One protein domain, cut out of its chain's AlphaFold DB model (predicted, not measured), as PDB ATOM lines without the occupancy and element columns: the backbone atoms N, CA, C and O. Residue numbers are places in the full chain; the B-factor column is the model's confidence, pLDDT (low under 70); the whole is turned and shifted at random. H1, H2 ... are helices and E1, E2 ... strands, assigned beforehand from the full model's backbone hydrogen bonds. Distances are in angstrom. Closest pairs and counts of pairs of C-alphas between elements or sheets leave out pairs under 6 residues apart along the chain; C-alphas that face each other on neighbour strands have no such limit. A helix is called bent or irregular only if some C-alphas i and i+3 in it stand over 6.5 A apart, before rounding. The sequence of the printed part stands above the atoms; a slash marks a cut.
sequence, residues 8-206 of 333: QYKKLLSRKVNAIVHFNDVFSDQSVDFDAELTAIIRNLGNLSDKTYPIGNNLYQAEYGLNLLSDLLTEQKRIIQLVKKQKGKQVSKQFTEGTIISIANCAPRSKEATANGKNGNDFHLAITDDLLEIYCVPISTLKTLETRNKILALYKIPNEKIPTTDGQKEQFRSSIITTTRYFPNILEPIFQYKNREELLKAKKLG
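What this domain is: This is residues 8 to 206 of the 333 residues of an uncharacterized protein of Candidatus Magasanikbacteria bacterium RIFCSPHIGHO2_01_FULL_33_34 (UniProt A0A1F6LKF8). A twisted wall of seven strands has helices on both faces: the long H3, with H6 and H8, covers one face, and H7 packs slantwise on the other. H3 runs on beyond the sheet to H4, while H5 lies far off at the opposite end, and these two ends make the longest axis. The printed part has 199 residues, with eight named helices and seven named strands in the order H1 E1 H2 E2 H3 H4 E3 H5 E4 E5 H6 E6 H7 E7 H8. The sheet, E2 E1 E3 E5 E4 E6 E7, is mixed, and the class is mixed, helices and strands. The whole is compact, with a radius of gyration of the C-alphas of 17.4 A and spans of 60 by 44 by 32 A.

Where its parts are: H1 is residues 8 to 13, from C-alpha 8 at (-17.481, -15.878, 37.499). E1 is 17 to 24, 18.9 A long; H2 is 34 to 43; E2 is 51 to 54. H3 is 59 to 87, 41.4 A, ending at C-alpha 87 at (-40.622, -5.064, 21.835). H4 is 89 to 93, E3 is 99 to 105, 18.8 A, and H5 is 111 to 115. E4 is 123 to 128, E5 is 133 to 137, and H6 is 139 to 147, irregular, with C-alphas 141 and 144 7.8 A apart. E6 is 151 to 157, H7 is 174 to 182, E7 is 188 to 192, and H8 is 196 to 204, ending at C-alpha 204 at (-0.863, 0.767, 34.679).

How they stand to each other: E1 and E3 are parallel, with N 21 and O 101 2.8 A apart, within hydrogen-bond range. E4 and E5 form an antiparallel hairpin, with N 126 and O 134 at 2.8 A. H3 runs along the strands at a height over the sheet of 8.9 A; H6 is on the same face and H7 on the opposite face, making three layers. H3 touches H6 with residues 59 to 67 alone, closest at the C-alphas of Glu 63 and Thr 141, 4.9 A. H2 touches H3 at a shallow tilt of 17 degrees, the same way, closest at the C-alphas of Arg 43 and Gln 76, 6.0 A. Every O i to N i+4 pair is within range in H1, H2, H3, H5 and H8; H4 has 0 of 1, H6 2 of 5 and H7 1 of 5, and their O i to N i+3 pairs within range number 2, 5 and 4.

The domain as a whole: The C-alphas farthest apart, of Gln 86 and Ala 115, are 60.1 A apart. The printed part has no cut, and the link from E6 to H7 is long, 16 residues. Residues 26 to 32, 88 to 97, 106 to 120 and 165 to 173 have pLDDT under 70.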
ATOM      1  N   GLN A   8     -16.804 -16.250  38.745       92.94
ATOM      2  CA  GLN A   8     -17.481 -15.878  37.499       92.94
ATOM      3  C   GLN A   8     -17.036 -16.725  36.301       92.94
ATOM      4  O   GLN A   8     -17.870 -17.092  35.479       92.94
ATOM      5  N   TYR A   9     -15.753 -17.092  36.239       94.12
ATOM      6  CA  TYR A   9     -15.216 -17.923  35.165       94.12
ATOM      7  C   TYR A   9     -15.588 -19.385  35.358       94.12
ATOM      8  O   TYR A   9     -15.970 -20.035  34.397       94.12
ATOM      9  N   LYS A  10     -15.637 -19.877  36.603       92.31
ATOM     10  CA  LYS A  10     -16.229 -21.197  36.879       92.31
ATOM     11  C   LYS A  10     -17.682 -21.280  36.404       92.31
ATOM     12  O   LYS A  10     -18.059 -22.253  35.764       92.31
ATOM     13  N   LYS A  11     -18.478 -20.238  36.676       91.44
ATOM     14  CA  LYS A  11     -19.873 -20.144  36.219       91.44
ATOM     15  C   LYS A  11     -19.987 -20.027  34.696       91.44
ATOM     16  O   LYS A  11     -20.978 -20.486  34.143       91.44
ATOM     17  N   LEU A  12     -19.030 -19.377  34.029       91.62
ATOM     18  CA  LEU A  12     -18.991 -19.296  32.567       91.62
ATOM     19  C   LEU A  12     -18.709 -20.673  31.956       91.62
ATOM     20  O   LEU A  12     -19.489 -21.145  31.136       91.62
ATOM     21  N   LEU A  13     -17.659 -21.346  32.434       92.31
ATOM     22  CA  LEU A  13     -17.237 -22.659  31.942       92.31
ATOM     23  C   LEU A  13     -18.305 -23.744  32.151       92.31
ATOM     24  O   LEU A  13     -18.398 -24.675  31.353       92.31
ATOM     25  N   SER A  14     -19.179 -23.595  33.151       90.56
ATOM     26  CA  SER A  14     -20.311 -24.501  33.378       90.56
ATOM     27  C   SER A  14     -21.548 -24.230  32.508       90.56
ATOM     28  O   SER A  14     -22.537 -24.947  32.644       90.56
ATOM     29  N   ARG A  15     -21.570 -23.179  31.676       90.00
ATOM     30  CA  ARG A  15     -22.715 -22.903  30.787       90.00
ATOM     31  C   ARG A  15     -22.787 -23.909  29.642       90.00
ATOM     32  O   ARG A  15     -21.774 -24.473  29.233       90.00
ATOM     33  N   LYS A  16     -23.991 -24.072  29.090       88.88
ATOM     34  CA  LYS A  16     -24.197 -24.785  27.830       88.88
ATOM     35  C   LYS A  16     -23.491 -24.038  26.693       88.88
ATOM     36  O   LYS A  16     -23.546 -22.807  26.622       88.88
ATOM     37  N   VAL A  17     -22.851 -24.798  25.810       89.38
ATOM     38  CA  VAL A  17     -22.272 -24.287  24.564       89.38
ATOM     39  C   VAL A  17     -23.399 -24.049  23.566       89.38
ATOM     40  O   VAL A  17     -24.187 -24.956  23.303       89.38
ATOM     41  N   ASN A  18     -23.483 -22.828  23.043       88.38
ATOM     42  CA  ASN A  18     -24.436 -22.482  21.989       88.38
ATOM     43  C   ASN A  18     -23.868 -22.758  20.601       88.38
ATOM     44  O   ASN A  18     -24.588 -23.254  19.745       88.38
ATOM     45  N   ALA A  19     -22.599 -22.406  20.403       90.75
ATOM     46  CA  ALA A  19     -21.926 -22.489  19.121       90.75
ATOM     47  C   ALA A  19     -20.417 -22.614  19.323       90.75
ATOM     48  O   ALA A  19     -19.862 -22.037  20.268       90.75
ATOM     49  N   ILE A  20     -19.764 -23.306  18.398       91.56
ATOM     50  CA  ILE A  20     -18.312 -23.369  18.272       91.56
ATOM     51  C   ILE A  20     -17.909 -22.734  16.939       91.56
ATOM     52  O   ILE A  20     -18.338 -23.179  15.879       91.56
ATOM     53  N   VAL A  21     -17.056 -21.712  16.986       93.44
ATOM     54  CA  VAL A  21     -16.434 -21.102  15.804       93.44
ATOM     55  C   VAL A  21     -14.973 -21.529  15.751       93.44
ATOM     56  O   VAL A  21     -14.197 -21.220  16.647       93.44
ATOM     57  N   HIS A  22     -14.584 -22.263  14.718       90.75
ATOM     58  CA  HIS A  22     -13.251 -22.844  14.610       90.75
ATOM     59  C   HIS A  22     -12.478 -22.230  13.446       90.75
ATOM     60  O   HIS A  22     -12.784 -22.507  12.294       90.75
ATOM     61  N   PHE A  23     -11.448 -21.441  13.734       90.06
ATOM     62  CA  PHE A  23     -10.448 -21.007  12.761       90.06
ATOM     63  C   PHE A  23      -9.335 -22.063  12.718       90.06
ATOM     64  O   PHE A  23      -8.584 -22.208  13.686       90.06
ATOM     65  N   ASN A  24      -9.288 -22.844  11.637       83.19
ATOM     66  CA  ASN A  24      -8.520 -24.091  11.555       83.19
ATOM     67  C   ASN A  24      -7.500 -24.085  10.405       83.19
ATOM     68  O   ASN A  24      -7.798 -23.624   9.304       83.19
ATOM     69  N   ASP A  25      -6.323 -24.659  10.638       74.62
ATOM     70  CA  ASP A  25      -5.233 -24.803   9.670       74.62
ATOM     71  C   ASP A  25      -5.323 -26.064   8.783       74.62
ATOM     72  O   ASP A  25      -4.644 -26.135   7.760       74.62
ATOM     73  N   VAL A  26      -6.155 -27.054   9.142       65.12
ATOM     74  CA  VAL A  26      -6.171 -28.389   8.496       65.12
ATOM     75  C   VAL A  26      -6.921 -28.451   7.159       65.12
ATOM     76  O   VAL A  26      -6.624 -29.316   6.338       65.12
ATOM     77  N   PHE A  27      -7.899 -27.578   6.923       61.34
ATOM     78  CA  PHE A  27      -8.736 -27.622   5.718       61.34
ATOM     79  C   PHE A  27      -8.401 -26.436   4.810       61.34
ATOM     80  O   PHE A  27      -8.163 -25.344   5.314       61.34
ATOM     81  N   SER A  28      -8.353 -26.640   3.490       55.56
ATOM     82  CA  SER A  28      -7.941 -25.617   2.510       55.56
ATOM     83  C   SER A  28      -9.017 -25.231   1.498       55.56
ATOM     84  O   SER A  28      -8.822 -24.284   0.742       55.56
ATOM     85  N   ASP A  29     -10.149 -25.938   1.460       49.06
ATOM     86  CA  ASP A  29     -10.846 -26.069   0.173       49.06
ATOM     87  C   ASP A  29     -11.989 -25.083  -0.079       49.06
ATOM     88  O   ASP A  29     -12.571 -25.116  -1.160       49.06
ATOM     89  N   GLN A  30     -12.292 -24.158   0.837       52.09
ATOM     90  CA  GLN A  30     -13.255 -23.081   0.564       52.09
ATOM     91  C   GLN A  30     -12.888 -21.794   1.308       52.09
ATOM     92  O   GLN A  30     -13.005 -21.720   2.530       52.09
ATOM     93  N   SER A  31     -12.498 -20.748   0.570       55.81
ATOM     94  CA  SER A  31     -12.369 -19.383   1.090       55.81
ATOM     95  C   SER A  31     -13.756 -18.775   1.325       55.81
ATOM     96  O   SER A  31     -14.239 -17.927   0.573       55.81
ATOM     97  N   VAL A  32     -14.442 -19.235   2.370       61.03
ATOM     98  CA  VAL A  32     -15.635 -18.541   2.854       61.03
ATOM     99  C   VAL A  32     -15.182 -17.231   3.490       61.03
ATOM    100  O   VAL A  32     -14.310 -17.215   4.358       61.03
ATOM    101  N   ASP A  33     -15.780 -16.131   3.040       81.06
ATOM    102  CA  ASP A  33     -15.649 -14.821   3.670       81.06
ATOM    103  C   ASP A  33     -16.354 -14.858   5.031       81.06
ATOM    104  O   ASP A  33     -17.562 -14.625   5.151       81.06
ATOM    105  N   PHE A  34     -15.591 -15.258   6.050       87.50
ATOM    106  CA  PHE A  34     -16.093 -15.392   7.410       87.50
ATOM    107  C   PHE A  34     -16.519 -14.046   7.996       87.50
ATOM    108  O   PHE A  34     -17.359 -14.045   8.894       87.50
ATOM    109  N   ASP A  35     -15.985 -12.920   7.497       88.00
ATOM    110  CA  ASP A  35     -16.405 -11.586   7.931       88.00
ATOM    111  C   ASP A  35     -17.874 -11.369   7.577       88.00
ATOM    112  O   ASP A  35     -18.726 -11.193   8.455       88.00
ATOM    113  N   ALA A  36     -18.195 -11.510   6.290       87.50
ATOM    114  CA  ALA A  36     -19.556 -11.353   5.802       87.50
ATOM    115  C   ALA A  36     -20.536 -12.329   6.480       87.50
ATOM    116  O   ALA A  36     -21.626 -11.924   6.899       87.50
ATOM    117  N   GLU A  37     -20.163 -13.607   6.611       89.88
ATOM    118  CA  GLU A  37     -21.047 -14.629   7.180       89.88
ATOM    119  C   GLU A  37     -21.313 -14.408   8.678       89.88
ATOM    120  O   GLU A  37     -22.477 -14.353   9.092       89.88
ATOM    121  N   LEU A  38     -20.264 -14.249   9.496       90.75
ATOM    122  CA  LEU A  38     -20.417 -14.027  10.938       90.75
ATOM    123  C   LEU A  38     -21.186 -12.734  11.206       90.75
ATOM    124  O   LEU A  38     -22.102 -12.721  12.036       90.75
ATOM    125  N   THR A  39     -20.870 -11.668  10.464       90.00
ATOM    126  CA  THR A  39     -21.555 -10.379  10.574       90.00
ATOM    127  C   THR A  39     -23.043 -10.519  10.263       90.00
ATOM    128  O   THR A  39     -23.877 -10.046  11.045       90.00
ATOM    129  N   ALA A  40     -23.402 -11.203   9.172       89.25
ATOM    130  CA  ALA A  40     -24.794 -11.415   8.790       89.25
ATOM    131  C   ALA A  40     -25.560 -12.246   9.829       89.25
ATOM    132  O   ALA A  40     -26.665 -11.861  10.215       89.25
ATOM    133  N   ILE A  41     -24.989 -13.348  10.320       89.06
ATOM    134  CA  ILE A  41     -25.657 -14.218  11.298       89.06
ATOM    135  C   ILE A  41     -25.864 -13.475  12.621       89.06
ATOM    136  O   ILE A  41     -26.987 -13.396  13.124       89.06
ATOM    137  N   ILE A  42     -24.800 -12.900  13.187       88.56
ATOM    138  CA  ILE A  42     -24.833 -12.375  14.556       88.56
ATOM    139  C   ILE A  42     -25.653 -11.081  14.640       88.56
ATOM    140  O   ILE A  42     -26.453 -10.930  15.569       88.56
ATOM    141  N   ARG A  43     -25.538 -10.168  13.661       87.00
ATOM    142  CA  ARG A  43     -26.324  -8.917  13.657       87.00
ATOM    143  C   ARG A  43     -27.818  -9.150  13.463       87.00
ATOM    144  O   ARG A  43     -28.619  -8.399  14.014       87.00
ATOM    145  N   ASN A  44     -28.200 -10.202  12.743       85.69
ATOM    146  CA  ASN A  44     -29.605 -10.585  12.590       85.69
ATOM    147  C   ASN A  44     -30.136 -11.424  13.760       85.69
ATOM    148  O   ASN A  44     -31.263 -11.909  13.693       85.69
ATOM    149  N   LEU A  45     -29.350 -11.593  14.833       85.06
ATOM    150  CA  LEU A  45     -29.678 -12.475  15.954       85.06
ATOM    151  C   LEU A  45     -30.013 -13.903  15.484       85.06
ATOM    152  O   LEU A  45     -30.854 -14.581  16.071       85.06
ATOM    153  N   GLY A  46     -29.376 -14.344  14.396       82.06
ATOM    154  CA  GLY A  46     -29.533 -15.684  13.862       82.06
ATOM    155  C   GLY A  46     -28.985 -16.735  14.823       82.06
ATOM    156  O   GLY A  46     -28.186 -16.443  15.717       82.06
ATOM    157  N   ASN A  47     -29.406 -17.982  14.626       81.38
ATOM    158  CA  ASN A  47     -28.825 -19.100  15.353       81.38
ATOM    159  C   ASN A  47     -27.431 -19.390  14.783       81.38
ATOM    160  O   ASN A  47     -27.318 -19.919  13.675       81.38
ATOM    161  N   LEU A  48     -26.378 -19.015  15.512       83.12
ATOM    162  CA  LEU A  48     -25.019 -19.404  15.154       83.12
ATOM    163  C   LEU A  48     -24.885 -20.906  15.424       83.12
ATOM    164  O   LEU A  48     -24.843 -21.327  16.573       83.12
ATOM    165  N   SER A  49     -24.882 -21.716  14.368       85.12
ATOM    166  CA  SER A  49     -24.494 -23.124  14.463       85.12
ATOM    167  C   SER A  49     -22.979 -23.240  14.615       85.12
ATOM    168  O   SER A  49     -22.257 -22.256  14.458       85.12
ATOM    169  N   ASP A  50     -22.481 -24.455  14.831       88.94
ATOM    170  CA  ASP A  50     -21.046 -24.704  14.730       88.94
ATOM    171  C   ASP A  50     -20.539 -24.330  13.327       88.94
ATOM    172  O   ASP A  50     -21.177 -24.632  12.310       88.94
ATOM    173  N   LYS A  51     -19.411 -23.618  13.283       90.50
ATOM    174  CA  LYS A  51     -18.768 -23.103  12.068       90.50
ATOM    175  C   LYS A  51     -17.288 -23.437  12.088       90.50
ATOM    176  O   LYS A  51     -16.636 -23.355  13.124       90.50
ATOM    177  N   THR A  52     -16.747 -23.799  10.930       89.00
ATOM    178  CA  THR A  52     -15.309 -24.003  10.736       89.00
ATOM    179  C   THR A  52     -14.850 -23.172   9.549       89.00
ATOM    180  O   THR A  52     -15.390 -23.311   8.456       89.00
ATOM    181  N   TYR A  53     -13.849 -22.330   9.780       88.62
ATOM    182  CA  TYR A  53     -13.235 -21.439   8.812       88.62
ATOM    183  C   TYR A  53     -11.795 -21.886   8.546       88.62
ATOM    184  O   TYR A  53     -10.962 -21.832   9.460       88.62
ATOM    185  N   PRO A  54     -11.490 -22.359   7.328       85.69
ATOM    186  CA  PRO A  54     -10.133 -22.718   6.952       85.69
ATOM    187  C   PRO A  54      -9.262 -21.460   6.838       85.69
ATOM    188  O   PRO A  54      -9.531 -20.589   6.018       85.69
ATOM    189  N   ILE A  55      -8.211 -21.368   7.653       81.38
ATOM    190  CA  ILE A  55      -7.242 -20.255   7.638       81.38
ATOM    191  C   ILE A  55      -5.857 -20.680   7.124       81.38
ATOM    192  O   ILE A  55      -4.996 -19.832   6.864       81.38
ATOM    193  N   GLY A  56      -5.620 -21.988   6.971       78.38
ATOM    194  CA  GLY A  56      -4.318 -22.547   6.604       78.38
ATOM    195  C   GLY A  56      -3.197 -22.045   7.521       78.38
ATOM    196  O   GLY A  56      -3.354 -21.968   8.737       78.38
ATOM    197  N   ASN A  57      -2.075 -21.630   6.930       75.56
ATOM    198  CA  ASN A  57      -0.929 -21.076   7.669       75.56
ATOM    199  C   ASN A  57      -1.052 -19.566   7.966       75.56
ATOM    200  O   ASN A  57      -0.105 -18.951   8.461       75.56
ATOM    201  N   ASN A  58      -2.189 -18.935   7.654       80.62
ATOM    202  CA  ASN A  58      -2.384 -17.496   7.828       80.62
ATOM    203  C   ASN A  58      -2.894 -17.173   9.239       80.62
ATOM    204  O   ASN A  58      -4.057 -16.822   9.431       80.62
ATOM    205  N   LEU A  59      -2.001 -17.238  10.231       81.06
ATOM    206  CA  LEU A  59      -2.298 -16.937  11.643       81.06
ATOM    207  C   LEU A  59      -3.063 -15.620  11.860       81.06
ATOM    208  O   LEU A  59      -3.932 -15.541  12.726       81.06
ATOM    209  N   TYR A  60      -2.761 -14.599  11.055       84.25
ATOM    210  CA  TYR A  60      -3.399 -13.285  11.143       84.25
ATOM    211  C   TYR A  60      -4.905 -13.318  10.810       84.25
ATOM    212  O   TYR A  60      -5.650 -12.470  11.287       84.25
ATOM    213  N   GLN A  61      -5.383 -14.305  10.040       87.06
ATOM    214  CA  GLN A  61      -6.817 -14.460   9.774       87.06
ATOM    215  C   GLN A  61      -7.567 -14.951  11.013       87.06
ATOM    216  O   GLN A  61      -8.641 -14.433  11.306       87.06
ATOM    217  N   ALA A  62      -6.988 -15.894  11.770       89.88
ATOM    218  CA  ALA A  62      -7.513 -16.272  13.084       89.88
ATOM    219  C   ALA A  62      -7.520 -15.062  14.018       89.88
ATOM    220  O   ALA A  62      -8.526 -14.786  14.661       89.88
ATOM    221  N   GLU A  63      -6.411 -14.322  14.060       91.06
ATOM    222  CA  GLU A  63      -6.286 -13.111  14.865       91.06
ATOM    223  C   GLU A  63      -7.424 -12.110  14.560       91.06
ATOM    224  O   GLU A  63      -8.147 -11.703  15.470       91.06
ATOM    225  N   TYR A  64      -7.657 -11.767  13.287       91.06
ATOM    226  CA  TYR A  64      -8.773 -10.898  12.893       91.06
ATOM    227  C   TYR A  64     -10.144 -11.515  13.221       91.06
ATOM    228  O   TYR A  64     -10.980 -10.857  13.839       91.06
ATOM    229  N   GLY A  65     -10.363 -12.789  12.885       92.44
ATOM    230  CA  GLY A  65     -11.629 -13.484  13.123       92.44
ATOM    231  C   GLY A  65     -12.029 -13.547  14.602       92.44
ATOM    232  O   GLY A  65     -13.205 -13.392  14.932       92.44
ATOM    233  N   LEU A  66     -11.060 -13.694  15.510       94.19
ATOM    234  CA  LEU A  66     -11.291 -13.625  16.955       94.19
ATOM    235  C   LEU A  66     -11.760 -12.238  17.411       94.19
ATOM    236  O   LEU A  66     -12.663 -12.141  18.245       94.19
ATOM    237  N   ASN A  67     -11.173 -11.169  16.865       91.81
ATOM    238  CA  ASN A  67     -11.607  -9.804  17.168       91.81
ATOM    239  C   ASN A  67     -13.004  -9.531  16.636       91.81
ATOM    240  O   ASN A  67     -13.842  -9.038  17.387       91.81
ATOM    241  N   LEU A  68     -13.251  -9.894  15.377       91.81
ATOM    242  CA  LEU A  68     -14.559  -9.757  14.756       91.81
ATOM    243  C   LEU A  68     -15.628 -10.456  15.601       91.81
ATOM    244  O   LEU A  68     -16.658  -9.863  15.907       91.81
ATOM    245  N   LEU A  69     -15.377 -11.693  16.037       92.88
ATOM    246  CA  LEU A  69     -16.329 -12.436  16.859       92.88
ATOM    247  C   LEU A  69     -16.623 -11.728  18.194       92.88
ATOM    248  O   LEU A  69     -17.791 -11.606  18.564       92.88
ATOM    249  N   SER A  70     -15.599 -11.222  18.891       92.12
ATOM    250  CA  SER A  70     -15.768 -10.462  20.145       92.12
ATOM    251  C   SER A  70     -16.541  -9.145  19.935       92.12
ATOM    252  O   SER A  70     -17.438  -8.788  20.715       92.12
ATOM    253  N   ASP A  71     -16.268  -8.437  18.837       89.19
ATOM    254  CA  ASP A  71     -16.972  -7.204  18.481       89.19
ATOM    255  C   ASP A  71     -18.437  -7.474  18.112       89.19
ATOM    256  O   ASP A  71     -19.342  -6.782  18.593       89.19
ATOM    257  N   LEU A  72     -18.701  -8.525  17.333       89.62
ATOM    258  CA  LEU A  72     -20.050  -8.944  16.958       89.62
ATOM    259  C   LEU A  72     -20.861  -9.419  18.164       89.62
ATOM    260  O   LEU A  72     -22.047  -9.109  18.251       89.62
ATOM    261  N   LEU A  73     -20.250 -10.101  19.134       89.06
ATOM    262  CA  LEU A  73     -20.907 -10.478  20.390       89.06
ATOM    263  C   LEU A  73     -21.257  -9.265  21.256       89.06
ATOM    264  O   LEU A  73     -22.340  -9.189  21.849       89.06
ATOM    265  N   THR A  74     -20.365  -8.275  21.305       87.81
ATOM    266  CA  THR A  74     -20.647  -6.982  21.940       87.81
ATOM    267  C   THR A  74     -21.810  -6.271  21.244       87.81
ATOM    268  O   THR A  74     -22.693  -5.706  21.901       87.81
ATOM    269  N   GLU A  75     -21.847  -6.318  19.915       85.94
ATOM    270  CA  GLU A  75     -22.899  -5.711  19.110       85.94
ATOM    271  C   GLU A  75     -24.241  -6.439  19.249       85.94
ATOM    272  O   GLU A  75     -25.279  -5.797  19.426       85.94
ATOM    273  N   GLN A  76     -24.230  -7.769  19.300       86.56
ATOM    274  CA  GLN A  76     -25.404  -8.596  19.563       86.56
ATOM    275  C   GLN A  76     -26.076  -8.185  20.878       86.56
ATOM    276  O   GLN A  76     -27.285  -7.947  20.917       86.56
ATOM    277  N   LYS A  77     -25.292  -8.004  21.952       86.06
ATOM    278  CA  LYS A  77     -25.801  -7.519  23.248       86.06
ATOM    279  C   LYS A  77     -26.472  -6.150  23.121       86.06
ATOM    280  O   LYS A  77     -27.531  -5.938  23.715       86.06
ATOM    281  N   ARG A  78     -25.895  -5.228  22.339       86.75
ATOM    282  CA  ARG A  78     -26.479  -3.900  22.075       86.75
ATOM    283  C   ARG A  78     -27.805  -4.014  21.320       86.75
ATOM    284  O   ARG A  78     -28.788  -3.401  21.736       86.75
ATOM    285  N   ILE A  79     -27.855  -4.812  20.253       86.31
ATOM    286  CA  ILE A  79     -29.067  -5.042  19.453       86.31
ATOM    287  C   ILE A  79     -30.168  -5.659  20.325       86.31
ATOM    288  O   ILE A  79     -31.284  -5.142  20.348       86.31
ATOM    289  N   ILE A  80     -29.855  -6.680  21.131       85.31
ATOM    290  CA  ILE A  80     -30.804  -7.294  22.077       85.31
ATOM    291  C   ILE A  80     -31.364  -6.250  23.052       85.31
ATOM    292  O   ILE A  80     -32.568  -6.235  23.319       85.31
ATOM    293  N   GLN A  81     -30.528  -5.351  23.582       84.81
ATOM    294  CA  GLN A  81     -30.988  -4.271  24.461       84.81
ATOM    295  C   GLN A  81     -31.928  -3.292  23.747       84.81
ATOM    296  O   GLN A  81     -32.920  -2.867  24.343       84.81
ATOM    297  N   LEU A  82     -31.651  -2.940  22.489       85.44
ATOM    298  CA  LEU A  82     -32.525  -2.081  21.686       85.44
ATOM    299  C   LEU A  82     -33.869  -2.754  21.394       85.44
ATOM    300  O   LEU A  82     -34.917  -2.154  21.633       85.44
ATOM    301  N   VAL A  83     -33.850  -4.022  20.976       84.44
ATOM    302  CA  VAL A  83     -35.065  -4.817  20.752       84.44
ATOM    303  C   VAL A  83     -35.877  -4.927  22.038       84.44
ATOM    304  O   VAL A  83     -37.084  -4.723  22.012       84.44
ATOM    305  N   LYS A  84     -35.237  -5.166  23.188       83.44
ATOM    306  CA  LYS A  84     -35.908  -5.229  24.496       83.44
ATOM    307  C   LYS A  84     -36.609  -3.920  24.863       83.44
ATOM    308  O   LYS A  84     -37.697  -3.965  25.436       83.44
ATOM    309  N   LYS A  85     -35.997  -2.773  24.548       84.50
ATOM    310  CA  LYS A  85     -36.602  -1.447  24.759       84.50
ATOM    311  C   LYS A  85     -37.833  -1.229  23.874       84.50
ATOM    312  O   LYS A  85     -38.765  -0.580  24.324       84.50
ATOM    313  N   GLN A  86     -37.847  -1.777  22.658       83.69
ATOM    314  CA  GLN A  86     -38.930  -1.570  21.688       83.69
ATOM    315  C   GLN A  86     -40.051  -2.624  21.751       83.69
ATOM    316  O   GLN A  86     -41.214  -2.283  21.586       83.69
ATOM    317  N   LYS A  87     -39.716  -3.903  21.969       77.19
ATOM    318  CA  LYS A  87     -40.622  -5.064  21.835       77.19
ATOM    319  C   LYS A  87     -40.840  -5.853  23.139       77.19
ATOM    320  O   LYS A  87     -41.507  -6.883  23.133       77.19
ATOM    321  N   GLY A  88     -40.289  -5.394  24.265       68.12
ATOM    322  CA  GLY A  88     -40.494  -6.005  25.584       68.12
ATOM    323  C   GLY A  88     -39.544  -7.164  25.936       68.12
ATOM    324  O   GLY A  88     -38.711  -7.611  25.149       68.12
ATOM    325  N   LYS A  89     -39.632  -7.645  27.189       64.12
ATOM    326  CA  LYS A  89     -38.645  -8.568  27.799       64.12
ATOM    327  C   LYS A  89     -38.673 -10.003  27.246       64.12
ATOM    328  O   LYS A  89     -37.620 -10.640  27.241       64.12
ATOM    329  N   GLN A  90     -39.826 -10.520  26.813       62.12
ATOM    330  CA  GLN A  90     -39.972 -11.928  26.404       62.12
ATOM    331  C   GLN A  90     -39.151 -12.272  25.153       62.12
ATOM    332  O   GLN A  90     -38.458 -13.285  25.160       62.12
ATOM    333  N   VAL A  91     -39.114 -11.382  24.155       59.44
ATOM    334  CA  VAL A  91     -38.326 -11.569  22.921       59.44
ATOM    335  C   VAL A  91     -36.821 -11.646  23.219       59.44
ATOM    336  O   VAL A  91     -36.095 -12.396  22.586       59.44
ATOM    337  N   SER A  92     -36.334 -10.935  24.245       59.28
ATOM    338  CA  SER A  92     -34.897 -10.892  24.570       59.28
ATOM    339  C   SER A  92     -34.340 -12.146  25.262       59.28
ATOM    340  O   SER A  92     -33.141 -12.408  25.165       59.28
ATOM    341  N   LYS A  93     -35.179 -12.933  25.957       59.56
ATOM    342  CA  LYS A  93     -34.717 -14.129  26.689       59.56
ATOM    343  C   LYS A  93     -34.260 -15.255  25.758       59.56
ATOM    344  O   LYS A  93     -33.355 -15.992  26.122       59.56
ATOM    345  N   GLN A  94     -34.817 -15.338  24.550       57.38
ATOM    346  CA  GLN A  94     -34.457 -16.365  23.564       57.38
ATOM    347  C   GLN A  94     -32.990 -16.283  23.102       57.38
ATOM    348  O   GLN A  94     -32.454 -17.270  22.617       57.38
ATOM    349  N   PHE A  95     -32.323 -15.140  23.297       59.78
ATOM    350  CA  PHE A  95     -30.993 -14.880  22.742       59.78
ATOM    351  C   PHE A  95     -29.836 -14.957  23.758       59.78
ATOM    352  O   PHE A  95     -28.719 -14.594  23.406       59.78
ATOM    353  N   THR A  96     -30.060 -15.343  25.028       59.75
ATOM    354  CA  THR A  96     -29.108 -14.996  26.120       59.75
ATOM    355  C   THR A  96     -28.571 -16.113  27.028       59.75
ATOM    356  O   THR A  96     -27.903 -15.791  28.009       59.75
ATOM    357  N   GLU A  97     -28.754 -17.406  26.736       60.91
ATOM    358  CA  GLU A  97     -28.467 -18.453  27.749       60.91
ATOM    359  C   GLU A  97     -27.313 -19.438  27.477       60.91
ATOM    360  O   GLU A  97     -27.174 -20.422  28.200       60.91
ATOM    361  N   GLY A  98     -26.391 -19.152  26.557       73.12
ATOM    362  CA  GLY A  98     -25.197 -19.998  26.407       73.12
ATOM    363  C   GLY A  98     -23.945 -19.254  25.985       73.12
ATOM    364  O   GLY A  98     -23.975 -18.054  25.708       73.12
ATOM    365  N   THR A  99     -22.827 -19.971  26.019       84.44
ATOM    366  CA  THR A  99     -21.512 -19.432  25.668       84.44
ATOM    367  C   THR A  99     -21.162 -19.799  24.233       84.44
ATOM    368  O   THR A  99     -21.443 -20.913  23.786       84.44
ATOM    369  N   ILE A 100     -20.540 -18.865  23.520       91.00
ATOM    370  CA  ILE A 100     -19.863 -19.151  22.258       91.00
ATOM    371  C   ILE A 100     -18.423 -19.529  22.588       91.00
ATOM    372  O   ILE A 100     -17.766 -18.852  23.381       91.00
ATOM    373  N   ILE A 101     -17.958 -20.620  21.993       93.81
ATOM    374  CA  ILE A 101     -16.556 -21.009  22.022       93.81
ATOM    375  C   ILE A 101     -15.935 -20.607  20.691       93.81
ATOM    376  O   ILE A 101     -16.504 -20.868  19.634       93.81
ATOM    377  N   SER A 102     -14.742 -20.036  20.749       94.56
ATOM    378  CA  SER A 102     -13.856 -19.936  19.608       94.56
ATOM    379  C   SER A 102     -12.658 -20.859  19.775       94.56
ATOM    380  O   SER A 102     -12.127 -21.028  20.874       94.56
ATOM    381  N   ILE A 103     -12.218 -21.448  18.674       91.88
ATOM    382  CA  ILE A 103     -10.990 -22.225  18.601       91.88
ATOM    383  C   ILE A 103     -10.133 -21.593  17.509       91.88
ATOM    384  O   ILE A 103     -10.539 -21.569  16.354       91.88
ATOM    385  N   ALA A 104      -8.957 -21.092  17.867       90.00
ATOM    386  CA  ALA A 104      -7.942 -20.629  16.929       90.00
ATOM    387  C   ALA A 104      -6.763 -21.596  16.991       90.00
ATOM    388  O   ALA A 104      -5.838 -21.428  17.790       90.00
ATOM    389  N   ASN A 105      -6.848 -22.657  16.195       78.75
ATOM    390  CA  ASN A 105      -5.832 -23.692  16.151       78.75
ATOM    391  C   ASN A 105      -5.059 -23.566  14.845       78.75
ATOM    392  O   ASN A 105      -5.521 -23.976  13.784       78.75
ATOM    393  N   CYS A 106      -3.874 -22.992  14.955       63.91
ATOM    394  CA  CYS A 106      -2.822 -23.217  13.991       63.91
ATOM    395  C   CYS A 106      -1.768 -23.973  14.776       63.91
ATOM    396  O   CYS A 106      -1.092 -23.390  15.621       63.91
ATOM    397  N   ALA A 107      -1.699 -25.286  14.599       65.00
ATOM    398  CA  ALA A 107      -0.687 -26.088  15.252       65.00
ATOM    399  C   ALA A 107       0.578 -25.965  14.394       65.00
ATOM    400  O   ALA A 107       0.672 -26.680  13.393       65.00
ATOM    401  N   PRO A 108       1.565 -25.097  14.720       56.22
ATOM    402  CA  PRO A 108       2.824 -25.085  13.995       56.22
ATOM    403  C   PRO A 108       3.495 -26.439  14.215       56.22
ATOM    404  O   PRO A 108       4.148 -26.689  15.230       56.22
ATOM    405  N   ARG A 109       3.303 -27.353  13.266       61.12
ATOM    406  CA  ARG A 109       3.967 -28.647  13.259       61.12
ATOM    407  C   ARG A 109       5.404 -28.386  12.847       61.12
ATOM    408  O   ARG A 109       5.727 -28.361  11.662       61.12
ATOM    409  N   SER A 110       6.277 -28.127  13.819       60.56
ATOM    410  CA  SER A 110       7.704 -28.104  13.518       60.56
ATOM    411  C   SER A 110       8.118 -29.492  13.018       60.56
ATOM    412  O   SER A 110       7.527 -30.512  13.396       60.56
ATOM    413  N   LYS A 111       9.136 -29.549  12.149       65.31
ATOM    414  CA  LYS A 111       9.692 -30.832  11.687       65.31
ATOM    415  C   LYS A 111      10.114 -31.699  12.875       65.31
ATOM    416  O   LYS A 111       9.866 -32.897  12.871       65.31
ATOM    417  N   GLU A 112      10.665 -31.072  13.911       65.19
ATOM    418  CA  GLU A 112      11.066 -31.720  15.160       65.19
ATOM    419  C   GLU A 112       9.872 -32.254  15.970       65.19
ATOM    420  O   GLU A 112       9.891 -33.405  16.396       65.19
ATOM    421  N   ALA A 113       8.810 -31.461  16.152       63.62
ATOM    422  CA  ALA A 113       7.604 -31.894  16.863       63.62
ATOM    423  C   ALA A 113       6.917 -33.058  16.136       63.62
ATOM    424  O   ALA A 113       6.478 -34.014  16.770       63.62
ATOM    425  N   THR A 114       6.906 -33.010  14.801       64.50
ATOM    426  CA  THR A 114       6.371 -34.078  13.946       64.50
ATOM    427  C   THR A 114       7.218 -35.347  14.038       64.50
ATOM    428  O   THR A 114       6.667 -36.431  14.202       64.50
ATOM    429  N   ALA A 115       8.549 -35.223  13.978       64.00
ATOM    430  CA  ALA A 115       9.474 -36.354  14.056       64.00
ATOM    431  C   ALA A 115       9.456 -37.046  15.429       64.00
ATOM    432  O   ALA A 115       9.593 -38.261  15.504       64.00
ATOM    433  N   ASN A 116       9.247 -36.279  16.503       61.78
ATOM    434  CA  ASN A 116       9.262 -36.781  17.878       61.78
ATOM    435  C   ASN A 116       7.863 -37.082  18.441       61.78
ATOM    436  O   ASN A 116       7.745 -37.375  19.630       61.78
ATOM    437  N   GLY A 117       6.801 -36.951  17.635       56.97
ATOM    438  CA  GLY A 117       5.416 -37.136  18.083       56.97
ATOM    439  C   GLY A 117       4.999 -36.200  19.226       56.97
ATOM    440  O   GLY A 117       4.086 -36.527  19.979       56.97
ATOM    441  N   LYS A 118       5.684 -35.060  19.396       56.56
ATOM    442  CA  LYS A 118       5.437 -34.111  20.489       56.56
ATOM    443  C   LYS A 118       4.368 -33.100  20.106       56.56
ATOM    444  O   LYS A 118       4.352 -32.562  19.000       56.56
ATOM    445  N   ASN A 119       3.557 -32.749  21.097       53.50
ATOM    446  CA  ASN A 119       2.514 -31.741  20.992       53.50
ATOM    447  C   ASN A 119       3.066 -30.313  21.085       53.50
ATOM    448  O   ASN A 119       2.646 -29.567  21.957       53.50
ATOM    449  N   GLY A 120       4.001 -29.943  20.196       62.00
ATOM    450  CA  GLY A 120       4.380 -28.548  19.916       62.00
ATOM    451  C   GLY A 120       4.341 -27.623  21.141       62.00
ATOM    452  O   GLY A 120       5.087 -27.840  22.090       62.00
ATOM    453  N   ASN A 121       3.466 -26.610  21.112       70.25
ATOM    454  CA  ASN A 121       3.245 -25.667  22.215       70.25
ATOM    455  C   ASN A 121       1.996 -26.028  23.042       70.25
ATOM    456  O   ASN A 121       1.024 -26.557  22.502       70.25
ATOM    457  N   ASP A 122       1.992 -25.661  24.328       76.88
ATOM    458  CA  ASP A 122       0.813 -25.771  25.199       76.88
ATOM    459  C   ASP A 122      -0.365 -24.918  24.689       76.88
ATOM    460  O   ASP A 122      -0.187 -23.803  24.178       76.88
ATOM    461  N   PHE A 123      -1.587 -25.416  24.895       84.31
ATOM    462  CA  PHE A 123      -2.805 -24.664  24.606       84.31
ATOM    463  C   PHE A 123      -3.102 -23.635  25.685       84.31
ATOM    464  O   PHE A 123      -2.751 -23.781  26.860       84.31
ATOM    465  N   HIS A 124      -3.825 -22.603  25.273       92.19
ATOM    466  CA  HIS A 124      -4.310 -21.572  26.169       92.19
ATOM    467  C   HIS A 124      -5.819 -21.440  26.050       92.19
ATOM    468  O   HIS A 124      -6.383 -21.594  24.968       92.19
ATOM    469  N   LEU A 125      -6.453 -21.134  27.177       95.12
ATOM    470  CA  LEU A 125      -7.823 -20.651  27.234       95.12
ATOM    471  C   LEU A 125      -7.789 -19.179  27.639       95.12
ATOM    472  O   LEU A 125      -7.389 -18.851  28.758       95.12
ATOM    473  N   ALA A 126      -8.243 -18.308  26.748       97.38
ATOM    474  CA  ALA A 126      -8.520 -16.913  27.041       97.38
ATOM    475  C   ALA A 126     -10.027 -16.698  27.231       97.38
ATOM    476  O   ALA A 126     -10.848 -17.323  26.563       97.38
ATOM    477  N   ILE A 127     -10.390 -15.808  28.151       97.25
ATOM    478  CA  ILE A 127     -11.769 -15.361  28.356       97.25
ATOM    479  C   ILE A 127     -11.805 -13.848  28.201       97.25
ATOM    480  O   ILE A 127     -11.066 -13.134  28.889       97.25
ATOM    481  N   THR A 128     -12.669 -13.361  27.316       95.94
ATOM    482  CA  THR A 128     -12.813 -11.931  27.037       95.94
ATOM    483  C   THR A 128     -13.819 -11.236  27.966       95.94
ATOM    484  O   THR A 128     -14.578 -11.877  28.701       95.94
ATOM    485  N   ASP A 129     -13.849  -9.903  27.932       92.12
ATOM    486  CA  ASP A 129     -14.833  -9.061  28.626       92.12
ATOM    487  C   ASP A 129     -16.276  -9.303  28.157       92.12
ATOM    488  O   ASP A 129     -17.226  -9.170  28.935       92.12
ATOM    489  N   ASP A 130     -16.443  -9.746  26.912       89.81
ATOM    490  CA  ASP A 130     -17.713 -10.154  26.342       89.81
ATOM    491  C   ASP A 130     -18.072 -11.630  26.604       89.81
ATOM    492  O   ASP A 130     -19.157 -12.063  26.210       89.81
ATOM    493  N   LEU A 131     -17.276 -12.339  27.413       90.94
ATOM    494  CA  LEU A 131     -17.478 -13.735  27.825       90.94
ATOM    495  C   LEU A 131     -17.314 -14.758  26.688       90.94
ATOM    496  O   LEU A 131     -17.866 -15.856  26.782       90.94
ATOM    497  N   LEU A 132     -16.562 -14.416  25.640       94.19
ATOM    498  CA  LEU A 132     -16.111 -15.372  24.634       94.19
ATOM    499  C   LEU A 132     -15.026 -16.265  25.251       94.19
ATOM    500  O   LEU A 132     -14.069 -15.772  25.854       94.19
ATOM    501  N   GLU A 133     -15.184 -17.579  25.111       95.56
ATOM    502  CA  GLU A 133     -14.168 -18.567  25.485       95.56
ATOM    503  C   GLU A 133     -13.302 -18.863  24.255       95.56
ATOM    504  O   GLU A 133     -13.823 -19.336  23.251       95.56
ATOM    505  N   ILE A 134     -11.999 -18.585  24.310       96.31
ATOM    506  CA  ILE A 134     -11.081 -18.756  23.176       96.31
ATOM    507  C   ILE A 134     -10.029 -19.796  23.529       96.31
ATOM    508  O   ILE A 134      -9.197 -19.567  24.404       96.31
ATOM    509  N   TYR A 135     -10.028 -20.910  22.809       93.44
ATOM    510  CA  TYR A 135      -8.961 -21.901  22.863       93.44
ATOM    511  C   TYR A 135      -7.980 -21.643  21.734       93.44
ATOM    512  O   TYR A 135      -8.381 -21.646  20.571       93.44
ATOM    513  N   CYS A 136      -6.709 -21.419  22.048       90.56
ATOM    514  CA  CYS A 136      -5.750 -21.036  21.019       90.56
ATOM    515  C   CYS A 136      -4.361 -21.649  21.171       90.56
ATOM    516  O   CYS A 136      -3.841 -21.824  22.280       90.56
ATOM    517  N   VAL A 137      -3.746 -21.882  20.015       85.25
ATOM    518  CA  VAL A 137      -2.312 -22.086  19.823       85.25
ATOM    519  C   VAL A 137      -1.956 -21.583  18.409       85.25
ATOM    520  O   VAL A 137      -2.721 -21.842  17.480       85.25
ATOM    521  N   PRO A 138      -0.847 -20.840  18.223       85.50
ATOM    522  CA  PRO A 138      -0.007 -20.233  19.256       85.50
ATOM    523  C   PRO A 138      -0.737 -19.109  20.010       85.50
ATOM    524  O   PRO A 138      -1.688 -18.509  19.510       85.50
ATOM    525  N   ILE A 139      -0.249 -18.781  21.209       90.81
ATOM    526  CA  ILE A 139      -0.790 -17.692  22.042       90.81
ATOM    527  C   ILE A 139      -0.752 -16.318  21.345       90.81
ATOM    528  O   ILE A 139      -1.572 -15.453  21.639       90.81
ATOM    529  N   SER A 140       0.151 -16.126  20.378       90.31
ATOM    530  CA  SER A 140       0.260 -14.894  19.587       90.31
ATOM    531  C   SER A 140      -0.983 -14.587  18.745       90.31
ATOM    532  O   SER A 140      -1.191 -13.434  18.383       90.31
ATOM    533  N   THR A 141      -1.867 -15.562  18.501       91.38
ATOM    534  CA  THR A 141      -3.183 -15.321  17.869       91.38
ATOM    535  C   THR A 141      -4.081 -14.379  18.680       91.38
ATOM    536  O   THR A 141      -5.007 -13.790  18.133       91.38
ATOM    537  N   LEU A 142      -3.791 -14.182  19.971       94.88
ATOM    538  CA  LEU A 142      -4.507 -13.267  20.863       94.88
ATOM    539  C   LEU A 142      -3.996 -11.812  20.808       94.88
ATOM    540  O   LEU A 142      -4.529 -10.960  21.521       94.88
ATOM    541  N   LYS A 143      -2.974 -11.508  19.993       93.44
ATOM    542  CA  LYS A 143      -2.229 -10.232  19.997       93.44
ATOM    543  C   LYS A 143      -3.109  -8.980  19.924       93.44
ATOM    544  O   LYS A 143      -2.961  -8.044  20.715       93.44
ATOM    545  N   THR A 144      -4.034  -8.922  18.980       90.19
ATOM    546  CA  THR A 144      -4.936  -7.765  18.794       90.19
ATOM    547  C   THR A 144      -5.992  -7.660  19.890       90.19
ATOM    548  O   THR A 144      -6.245  -6.553  20.364       90.19
ATOM    549  N   LEU A 145      -6.535  -8.777  20.387       93.88
ATOM    550  CA  LEU A 145      -7.427  -8.768  21.555       93.88
ATOM    551  C   LEU A 145      -6.707  -8.242  22.808       93.88
ATOM    552  O   LEU A 145      -7.277  -7.463  23.576       93.88
ATOM    553  N   GLU A 146      -5.442  -8.620  22.996       95.12
ATOM    554  CA  GLU A 146      -4.592  -8.113  24.076       95.12
ATOM    555  C   GLU A 146      -4.305  -6.612  23.919       95.12
ATOM    556  O   GLU A 146      -4.441  -5.839  24.873       95.12
ATOM    557  N   THR A 147      -3.994  -6.180  22.693       92.00
ATOM    558  CA  THR A 147      -3.793  -4.764  22.330       92.00
ATOM    559  C   THR A 147      -5.034  -3.923  22.649       92.00
ATOM    560  O   THR A 147      -4.918  -2.810  23.161       92.00
ATOM    561  N   ARG A 148      -6.230  -4.480  22.421       90.75
ATOM    562  CA  ARG A 148      -7.528  -3.847  22.701       90.75
ATOM    563  C   ARG A 148      -7.997  -4.022  24.151       90.75
ATOM    564  O   ARG A 148      -9.066  -3.536  24.518       90.75
ATOM    565  N   ASN A 149      -7.205  -4.661  25.015       93.00
ATOM    566  CA  ASN A 149      -7.544  -4.924  26.419       93.00
ATOM    567  C   ASN A 149      -8.857  -5.710  26.589       93.00
ATOM    568  O   ASN A 149      -9.655  -5.386  27.472       93.00
ATOM    569  N   LYS A 150      -9.096  -6.701  25.724       93.44
ATOM    570  CA  LYS A 150     -10.309  -7.530  25.745       93.44
ATOM    571  C   LYS A 150     -10.199  -8.749  26.648       93.44
ATOM    572  O   LYS A 150     -11.216  -9.249  27.109       93.44
ATOM    573  N   ILE A 151      -8.991  -9.233  26.920       97.19
ATOM    574  CA  ILE A 151      -8.771 -10.498  27.626       97.19
ATOM    575  C   ILE A 151      -8.780 -10.257  29.137       97.19
ATOM    576  O   ILE A 151      -7.897  -9.598  29.682       97.19
ATOM    577  N   LEU A 152      -9.774 -10.807  29.835       97.44
ATOM    578  CA  LEU A 152      -9.884 -10.683  31.288       97.44
ATOM    579  C   LEU A 152      -9.252 -11.849  32.040       97.44
ATOM    580  O   LEU A 152      -8.872 -11.680  33.198       97.44
ATOM    581  N   ALA A 153      -9.135 -13.022  31.421       97.88
ATOM    582  CA  ALA A 153      -8.436 -14.151  32.014       97.88
ATOM    583  C   ALA A 153      -7.706 -14.978  30.964       97.88
ATOM    584  O   ALA A 153      -8.184 -15.130  29.843       97.88
ATOM    585  N   LEU A 154      -6.567 -15.530  31.370       97.81
ATOM    586  CA  LEU A 154      -5.755 -16.430  30.571       97.81
ATOM    587  C   LEU A 154      -5.327 -17.616  31.434       97.81
ATOM    588  O   LEU A 154      -4.777 -17.447  32.530       97.81
ATOM    589  N   TYR A 155      -5.555 -18.813  30.911       95.56
ATOM    590  CA  TYR A 155      -5.203 -20.080  31.531       95.56
ATOM    591  C   TYR A 155      -4.317 -20.884  30.593       95.56
ATOM    592  O   TYR A 155      -4.587 -20.968  29.395       95.56
ATOM    593  N   LYS A 156      -3.291 -21.512  31.156       92.06
ATOM    594  CA  LYS A 156      -2.522 -22.552  30.487       92.06
ATOM    595  C   LYS A 156      -3.256 -23.888  30.626       92.06
ATOM    596  O   LYS A 156      -3.746 -24.214  31.711       92.06
ATOM    597  N   ILE A 157      -3.316 -24.651  29.536       88.00
ATOM    598  CA  ILE A 157      -3.831 -26.021  29.494       88.00
ATOM    599  C   ILE A 157      -2.633 -26.954  29.280       88.00
ATOM    600  O   ILE A 157      -2.168 -27.092  28.148       88.00
ATOM    601  N   PRO A 158      -2.091 -27.564  30.347       79.69
ATOM    602  CA  PRO A 158      -0.970 -28.487  30.219       79.69
ATOM    603  C   PRO A 158      -1.414 -29.784  29.534       79.69
ATOM    604  O   PRO A 158      -2.346 -30.446  29.998       79.69
ATOM    605  N   ASN A 159      -0.709 -30.173  28.469       71.00
ATOM    606  CA  ASN A 159      -1.028 -31.362  27.667       71.00
ATOM    607  C   ASN A 159      -1.075 -32.665  28.493       71.00
ATOM    608  O   ASN A 159      -1.906 -33.531  28.241       71.00
ATOM    609  N   GLU A 160      -0.217 -32.789  29.507       71.81
ATOM    610  CA  GLU A 160      -0.069 -34.006  30.320       71.81
ATOM    611  C   GLU A 160      -1.178 -34.206  31.367       71.81
ATOM    612  O   GLU A 160      -1.284 -35.283  31.947       71.81
ATOM    613  N   LYS A 161      -1.987 -33.179  31.662       71.25
ATOM    614  CA  LYS A 161      -2.969 -33.220  32.766       71.25
ATOM    615  C   LYS A 161      -4.421 -33.237  32.285       71.25
ATOM    616  O   LYS A 161      -5.314 -32.911  33.066       71.25
ATOM    617  N   ILE A 162      -4.670 -33.563  31.017       75.19
ATOM    618  CA  ILE A 162      -6.027 -33.588  30.461       75.19
ATOM    619  C   ILE A 162      -6.715 -34.908  30.862       75.19
ATOM    620  O   ILE A 162      -6.260 -35.968  30.455       75.19
ATOM    621  N   PRO A 163      -7.822 -34.891  31.635       73.88
ATOM    622  CA  PRO A 163      -8.409 -36.118  32.193       73.88
ATOM    623  C   PRO A 163      -9.026 -37.065  31.162       73.88
ATOM    624  O   PRO A 163      -9.277 -38.227  31.463       73.88
ATOM    625  N   THR A 164      -9.333 -36.561  29.967       72.62
ATOM    626  CA  THR A 164      -9.949 -37.328  28.877       72.62
ATOM    627  C   THR A 164      -8.922 -38.028  27.991       72.62
ATOM    628  O   THR A 164      -9.304 -38.568  26.958       72.62
ATOM    629  N   THR A 165      -7.641 -37.978  28.358       68.25
ATOM    630  CA  THR A 165      -6.518 -38.406  27.521       68.25
ATOM    631  C   THR A 165      -5.554 -39.254  28.347       68.25
ATOM    632  O   THR A 165      -5.505 -39.143  29.572       68.25
ATOM    633  N   ASP A 166      -4.774 -40.114  27.689       63.91
ATOM    634  CA  ASP A 166      -3.724 -40.904  28.349       63.91
ATOM    635  C   ASP A 166      -2.409 -40.122  28.539       63.91
ATOM    636  O   ASP A 166      -1.404 -40.685  28.974       63.91
ATOM    637  N   GLY A 167      -2.402 -38.829  28.190       59.03
ATOM    638  CA  GLY A 167      -1.241 -37.941  28.266       59.03
ATOM    639  C   GLY A 167      -0.081 -38.301  27.327       59.03
ATOM    640  O   GLY A 167       0.910 -37.574  27.316       59.03
ATOM    641  N   GLN A 168      -0.177 -39.383  26.540       57.31
ATOM    642  CA  GLN A 168       0.938 -39.925  25.754       57.31
ATOM    643  C   GLN A 168       0.651 -40.065  24.252       57.31
ATOM    644  O   GLN A 168       1.603 -40.084  23.473       57.31
ATOM    645  N   LYS A 169      -0.614 -40.167  23.815       50.62
ATOM    646  CA  LYS A 169      -0.946 -40.569  22.430       50.62
ATOM    647  C   LYS A 169      -1.652 -39.543  21.553       50.62
ATOM    648  O   LYS A 169      -2.024 -39.868  20.423       50.62
ATOM    649  N   GLU A 170      -1.873 -38.321  22.008       52.47
ATOM    650  CA  GLU A 170      -2.853 -37.491  21.313       52.47
ATOM    651  C   GLU A 170      -2.270 -36.490  20.333       52.47
ATOM    652  O   GLU A 170      -1.598 -35.537  20.705       52.47
ATOM    653  N   GLN A 171      -2.646 -36.688  19.072       53.69
ATOM    654  CA  GLN A 171      -2.606 -35.680  18.023       53.69
ATOM    655  C   GLN A 171      -3.519 -34.503  18.411       53.69
ATOM    656  O   GLN A 171      -4.672 -34.723  18.777       53.69
ATOM    657  N   PHE A 172      -3.017 -33.272  18.286       57.56
ATOM    658  CA  PHE A 172      -3.713 -31.985  18.446       57.56
ATOM    659  C   PHE A 172      -5.177 -31.983  17.965       57.56
ATOM    660  O   PHE A 172      -5.460 -31.730  16.792       57.56
ATOM    661  N   ARG A 173      -6.130 -32.234  18.867       67.44
ATOM    662  CA  ARG A 173      -7.558 -32.254  18.532       67.44
ATOM    663  C   ARG A 173      -8.302 -31.177  19.297       67.44
ATOM    664  O   ARG A 173      -8.495 -31.275  20.506       67.44
ATOM    665  N   SER A 174      -8.810 -30.197  18.556       70.69
ATOM    666  CA  SER A 174      -9.703 -29.137  19.038       70.69
ATOM    667  C   SER A 174     -10.864 -29.671  19.902       70.69
ATOM    668  O   SER A 174     -11.297 -29.010  20.848       70.69
ATOM    669  N   SER A 175     -11.329 -30.900  19.641       71.25
ATOM    670  CA  SER A 175     -12.365 -31.581  20.431       71.25
ATOM    671  C   SER A 175     -11.952 -31.886  21.875       71.25
ATOM    672  O   SER A 175     -12.792 -31.883  22.762       71.25
ATOM    673  N   ILE A 176     -10.671 -32.142  22.133       76.00
ATOM    674  CA  ILE A 176     -10.162 -32.530  23.455       76.00
ATOM    675  C   ILE A 176      -9.923 -31.285  24.301       76.00
ATOM    676  O   ILE A 176     -10.366 -31.190  25.444       76.00
ATOM    677  N   ILE A 177      -9.319 -30.262  23.705       80.56
ATOM    678  CA  ILE A 177      -9.024 -29.009  24.403       80.56
ATOM    679  C   ILE A 177     -10.309 -28.293  24.823       80.56
ATOM    680  O   ILE A 177     -10.385 -27.781  25.935       80.56
ATOM    681  N   THR A 178     -11.362 -28.320  24.008       83.75
ATOM    682  CA  THR A 178     -12.652 -27.721  24.393       83.75
ATOM    683  C   THR A 178     -13.339 -28.454  25.546       83.75
ATOM    684  O   THR A 178     -14.004 -27.812  26.360       83.75
ATOM    685  N   THR A 179     -13.130 -29.768  25.709       84.56
ATOM    686  CA  THR A 179     -13.668 -30.505  26.871       84.56
ATOM    687  C   THR A 179     -13.013 -30.132  28.200       84.56
ATOM    688  O   THR A 179     -13.609 -30.355  29.254       84.56
ATOM    689  N   THR A 180     -11.853 -29.466  28.186       85.31
ATOM    690  CA  THR A 180     -11.185 -28.999  29.415       85.31
ATOM    691  C   THR A 180     -12.029 -28.018  30.229       85.31
ATOM    692  O   THR A 180     -11.823 -27.901  31.437       85.31
ATOM    693  N   ARG A 181     -13.048 -27.379  29.625       89.44
ATOM    694  CA  ARG A 181     -14.039 -26.560  30.350       89.44
ATOM    695  C   ARG A 181     -14.712 -27.311  31.501       89.44
ATOM    696  O   ARG A 181     -15.045 -26.701  32.515       89.44
ATOM    697  N   TYR A 182     -14.900 -28.624  31.354       87.62
ATOM    698  CA  TYR A 182     -15.535 -29.481  32.357       87.62
ATOM    699  C   TYR A 182     -14.577 -29.881  33.485       87.62
ATOM    700  O   TYR A 182     -15.015 -30.393  34.513       87.62
ATOM    701  N   PHE A 183     -13.285 -29.587  33.329       88.06
ATOM    702  CA  PHE A 183     -12.222 -29.915  34.274       88.06
ATOM    703  C   PHE A 183     -11.455 -28.653  34.698       88.06
ATOM    704  O   PHE A 183     -10.240 -28.570  34.531       88.06
ATOM    705  N   PRO A 184     -12.120 -27.635  35.283       87.75
ATOM    706  CA  PRO A 184     -11.482 -26.359  35.615       87.75
ATOM    707  C   PRO A 184     -10.306 -26.493  36.599       87.75
ATOM    708  O   PRO A 184      -9.513 -25.574  36.745       87.75
ATOM    709  N   ASN A 185     -10.176 -27.621  37.297       87.38
ATOM    710  CA  ASN A 185      -9.044 -27.922  38.173       87.38
ATOM    711  C   ASN A 185      -7.707 -28.103  37.433       87.38
ATOM    712  O   ASN A 185      -6.670 -27.990  38.082       87.38
ATOM    713  N   ILE A 186      -7.718 -28.372  36.122       87.12
ATOM    714  CA  ILE A 186      -6.491 -28.556  35.327       87.12
ATOM    715  C   ILE A 186      -5.974 -27.242  34.732       87.12
ATOM    716  O   ILE A 186      -4.832 -27.174  34.288       87.12
ATOM    717  N   LEU A 187      -6.822 -26.210  34.698       90.94
ATOM    718  CA  LEU A 187      -6.484 -24.908  34.141       90.94
ATOM    719  C   LEU A 187      -5.536 -24.179  35.095       90.94
ATOM    720  O   LEU A 187      -5.891 -23.884  36.239       90.94
ATOM    721  N   GLU A 188      -4.344 -23.847  34.613       93.12
ATOM    722  CA  GLU A 188      -3.328 -23.138  35.387       93.12
ATOM    723  C   GLU A 188      -3.442 -21.628  35.115       93.12
ATOM    724  O   GLU A 188      -3.138 -21.184  34.004       93.12
ATOM    725  N   PRO A 189      -3.905 -20.795  36.074       95.12
ATOM    726  CA  PRO A 189      -4.161 -19.387  35.781       95.12
ATOM    727  C   PRO A 189      -2.868 -18.595  35.635       95.12
ATOM    728  O   PRO A 189      -2.066 -18.523  36.571       95.12
ATOM    729  N   ILE A 190      -2.733 -17.914  34.503       96.00
ATOM    730  CA  ILE A 190      -1.658 -16.959  34.245       96.00
ATOM    731  C   ILE A 190      -2.058 -15.603  34.845       96.00
ATOM    732  O   ILE A 190      -1.438 -15.105  35.794       96.00
ATOM    733  N   PHE A 191      -3.178 -15.052  34.374       97.19
ATOM    734  CA  PHE A 191      -3.827 -13.873  34.945       97.19
ATOM    735  C   PHE A 191      -5.349 -14.009  34.899       97.19
ATOM    736  O   PHE A 191      -5.900 -14.780  34.119       97.19
ATOM    737  N   GLN A 192      -6.030 -13.263  35.767       97.44
ATOM    738  CA  GLN A 192      -7.485 -13.163  35.785       97.44
ATOM    739  C   GLN A 192      -7.903 -11.889  36.522       97.44
ATOM    740  O   GLN A 192      -7.383 -11.595  37.601       97.44
ATOM    741  N   TYR A 193      -8.854 -11.167  35.951       97.31
ATOM    742  CA  TYR A 193      -9.414  -9.919  36.466       97.31
ATOM    743  C   TYR A 193     -10.928 -10.060  36.562       97.31
ATOM    744  O   TYR A 193     -11.516 -10.823  35.800       97.31
ATOM    745  N   LYS A 194     -11.589  -9.366  37.490       95.25
ATOM    746  CA  LYS A 194     -13.061  -9.418  37.573       95.25
ATOM    747  C   LYS A 194     -13.723  -8.648  36.440       95.25
ATOM    748  O   LYS A 194     -14.805  -9.015  35.994       95.25
ATOM    749  N   ASN A 195     -13.084  -7.575  36.000       94.19
ATOM    750  CA  ASN A 195     -13.591  -6.655  34.998       94.19
ATOM    751  C   ASN A 195     -12.425  -5.942  34.302       94.19
ATOM    752  O   ASN A 195     -11.256  -6.098  34.670       94.19
ATOM    753  N   ARG A 196     -12.761  -5.144  33.290       92.31
ATOM    754  CA  ARG A 196     -11.787  -4.394  32.500       92.31
ATOM    755  C   ARG A 196     -11.062  -3.312  33.305       92.31
ATOM    756  O   ARG A 196      -9.880  -3.084  33.083       92.31
ATOM    757  N   GLU A 197     -11.726  -2.684  34.273       94.62
ATOM    758  CA  GLU A 197     -11.109  -1.669  35.135       94.62
ATOM    759  C   GLU A 197      -9.936  -2.251  35.945       94.62
ATOM    760  O   GLU A 197      -8.850  -1.668  35.990       94.62
ATOM    761  N   GLU A 198     -10.111  -3.446  36.519       96.88
ATOM    762  CA  GLU A 198      -9.044  -4.167  37.218       96.88
ATOM    763  C   GLU A 198      -7.877  -4.524  36.283       96.88
ATOM    764  O   GLU A 198      -6.717  -4.374  36.683       96.88
ATOM    765  N   LEU A 199      -8.160  -4.942  35.040       95.75
ATOM    766  CA  LEU A 199      -7.144  -5.197  34.011       95.75
ATOM    767  C   LEU A 199      -6.327  -3.930  33.715       95.75
ATOM    768  O   LEU A 199      -5.098  -3.952  33.798       95.75
ATOM    769  N   LEU A 200      -6.998  -2.814  33.412       94.56
ATOM    770  CA  LEU A 200      -6.346  -1.542  33.086       94.56
ATOM    771  C   LEU A 200      -5.506  -1.026  34.259       94.56
ATOM    772  O   LEU A 200      -4.369  -0.583  34.073       94.56
ATOM    773  N   LYS A 201      -6.020  -1.149  35.488       96.31
ATOM    774  CA  LYS A 201      -5.275  -0.820  36.707       96.31
ATOM    775  C   LYS A 201      -4.037  -1.703  36.865       96.31
ATOM    776  O   LYS A 201      -2.971  -1.191  37.198       96.31
ATOM    777  N   ALA A 202      -4.144  -3.009  36.616       96.81
ATOM    778  CA  ALA A 202      -3.007  -3.922  36.694       96.81
ATOM    779  C   ALA A 202      -1.933  -3.609  35.643       96.81
ATOM    780  O   ALA A 202      -0.750  -3.619  35.985       96.81
ATOM    781  N   LYS A 203      -2.329  -3.272  34.407       95.12
ATOM    782  CA  LYS A 203      -1.414  -2.818  33.347       95.12
ATOM    783  C   LYS A 203      -0.699  -1.522  33.733       95.12
ATOM    784  O   LYS A 203       0.525  -1.476  33.695       95.12
ATOM    785  N   LYS A 204      -1.436  -0.511  34.213       95.44
ATOM    786  CA  LYS A 204      -0.863   0.767  34.679       95.44
ATOM    787  C   LYS A 204       0.147   0.587  35.820       95.44
ATOM    788  O   LYS A 204       1.106   1.341  35.913       95.44
ATOM    789  N   LEU A 205      -0.075  -0.399  36.690       97.06
ATOM    790  CA  LEU A 205       0.801  -0.714  37.822       97.06
ATOM    791  C   LEU A 205       1.928  -1.709  37.482       97.06
ATOM    792  O   LEU A 205       2.629  -2.134  38.398       97.06
ATOM    793  N   GLY A 206       2.068  -2.148  36.225       96.12
ATOM    794  CA  GLY A 206       3.074  -3.144  35.826       96.12
ATOM    795  C   GLY A 206       2.863  -4.541  36.427       96.12
ATOM    796  O   GLY A 206       3.787  -5.344  36.473       96.12
TER     797      GLY A 206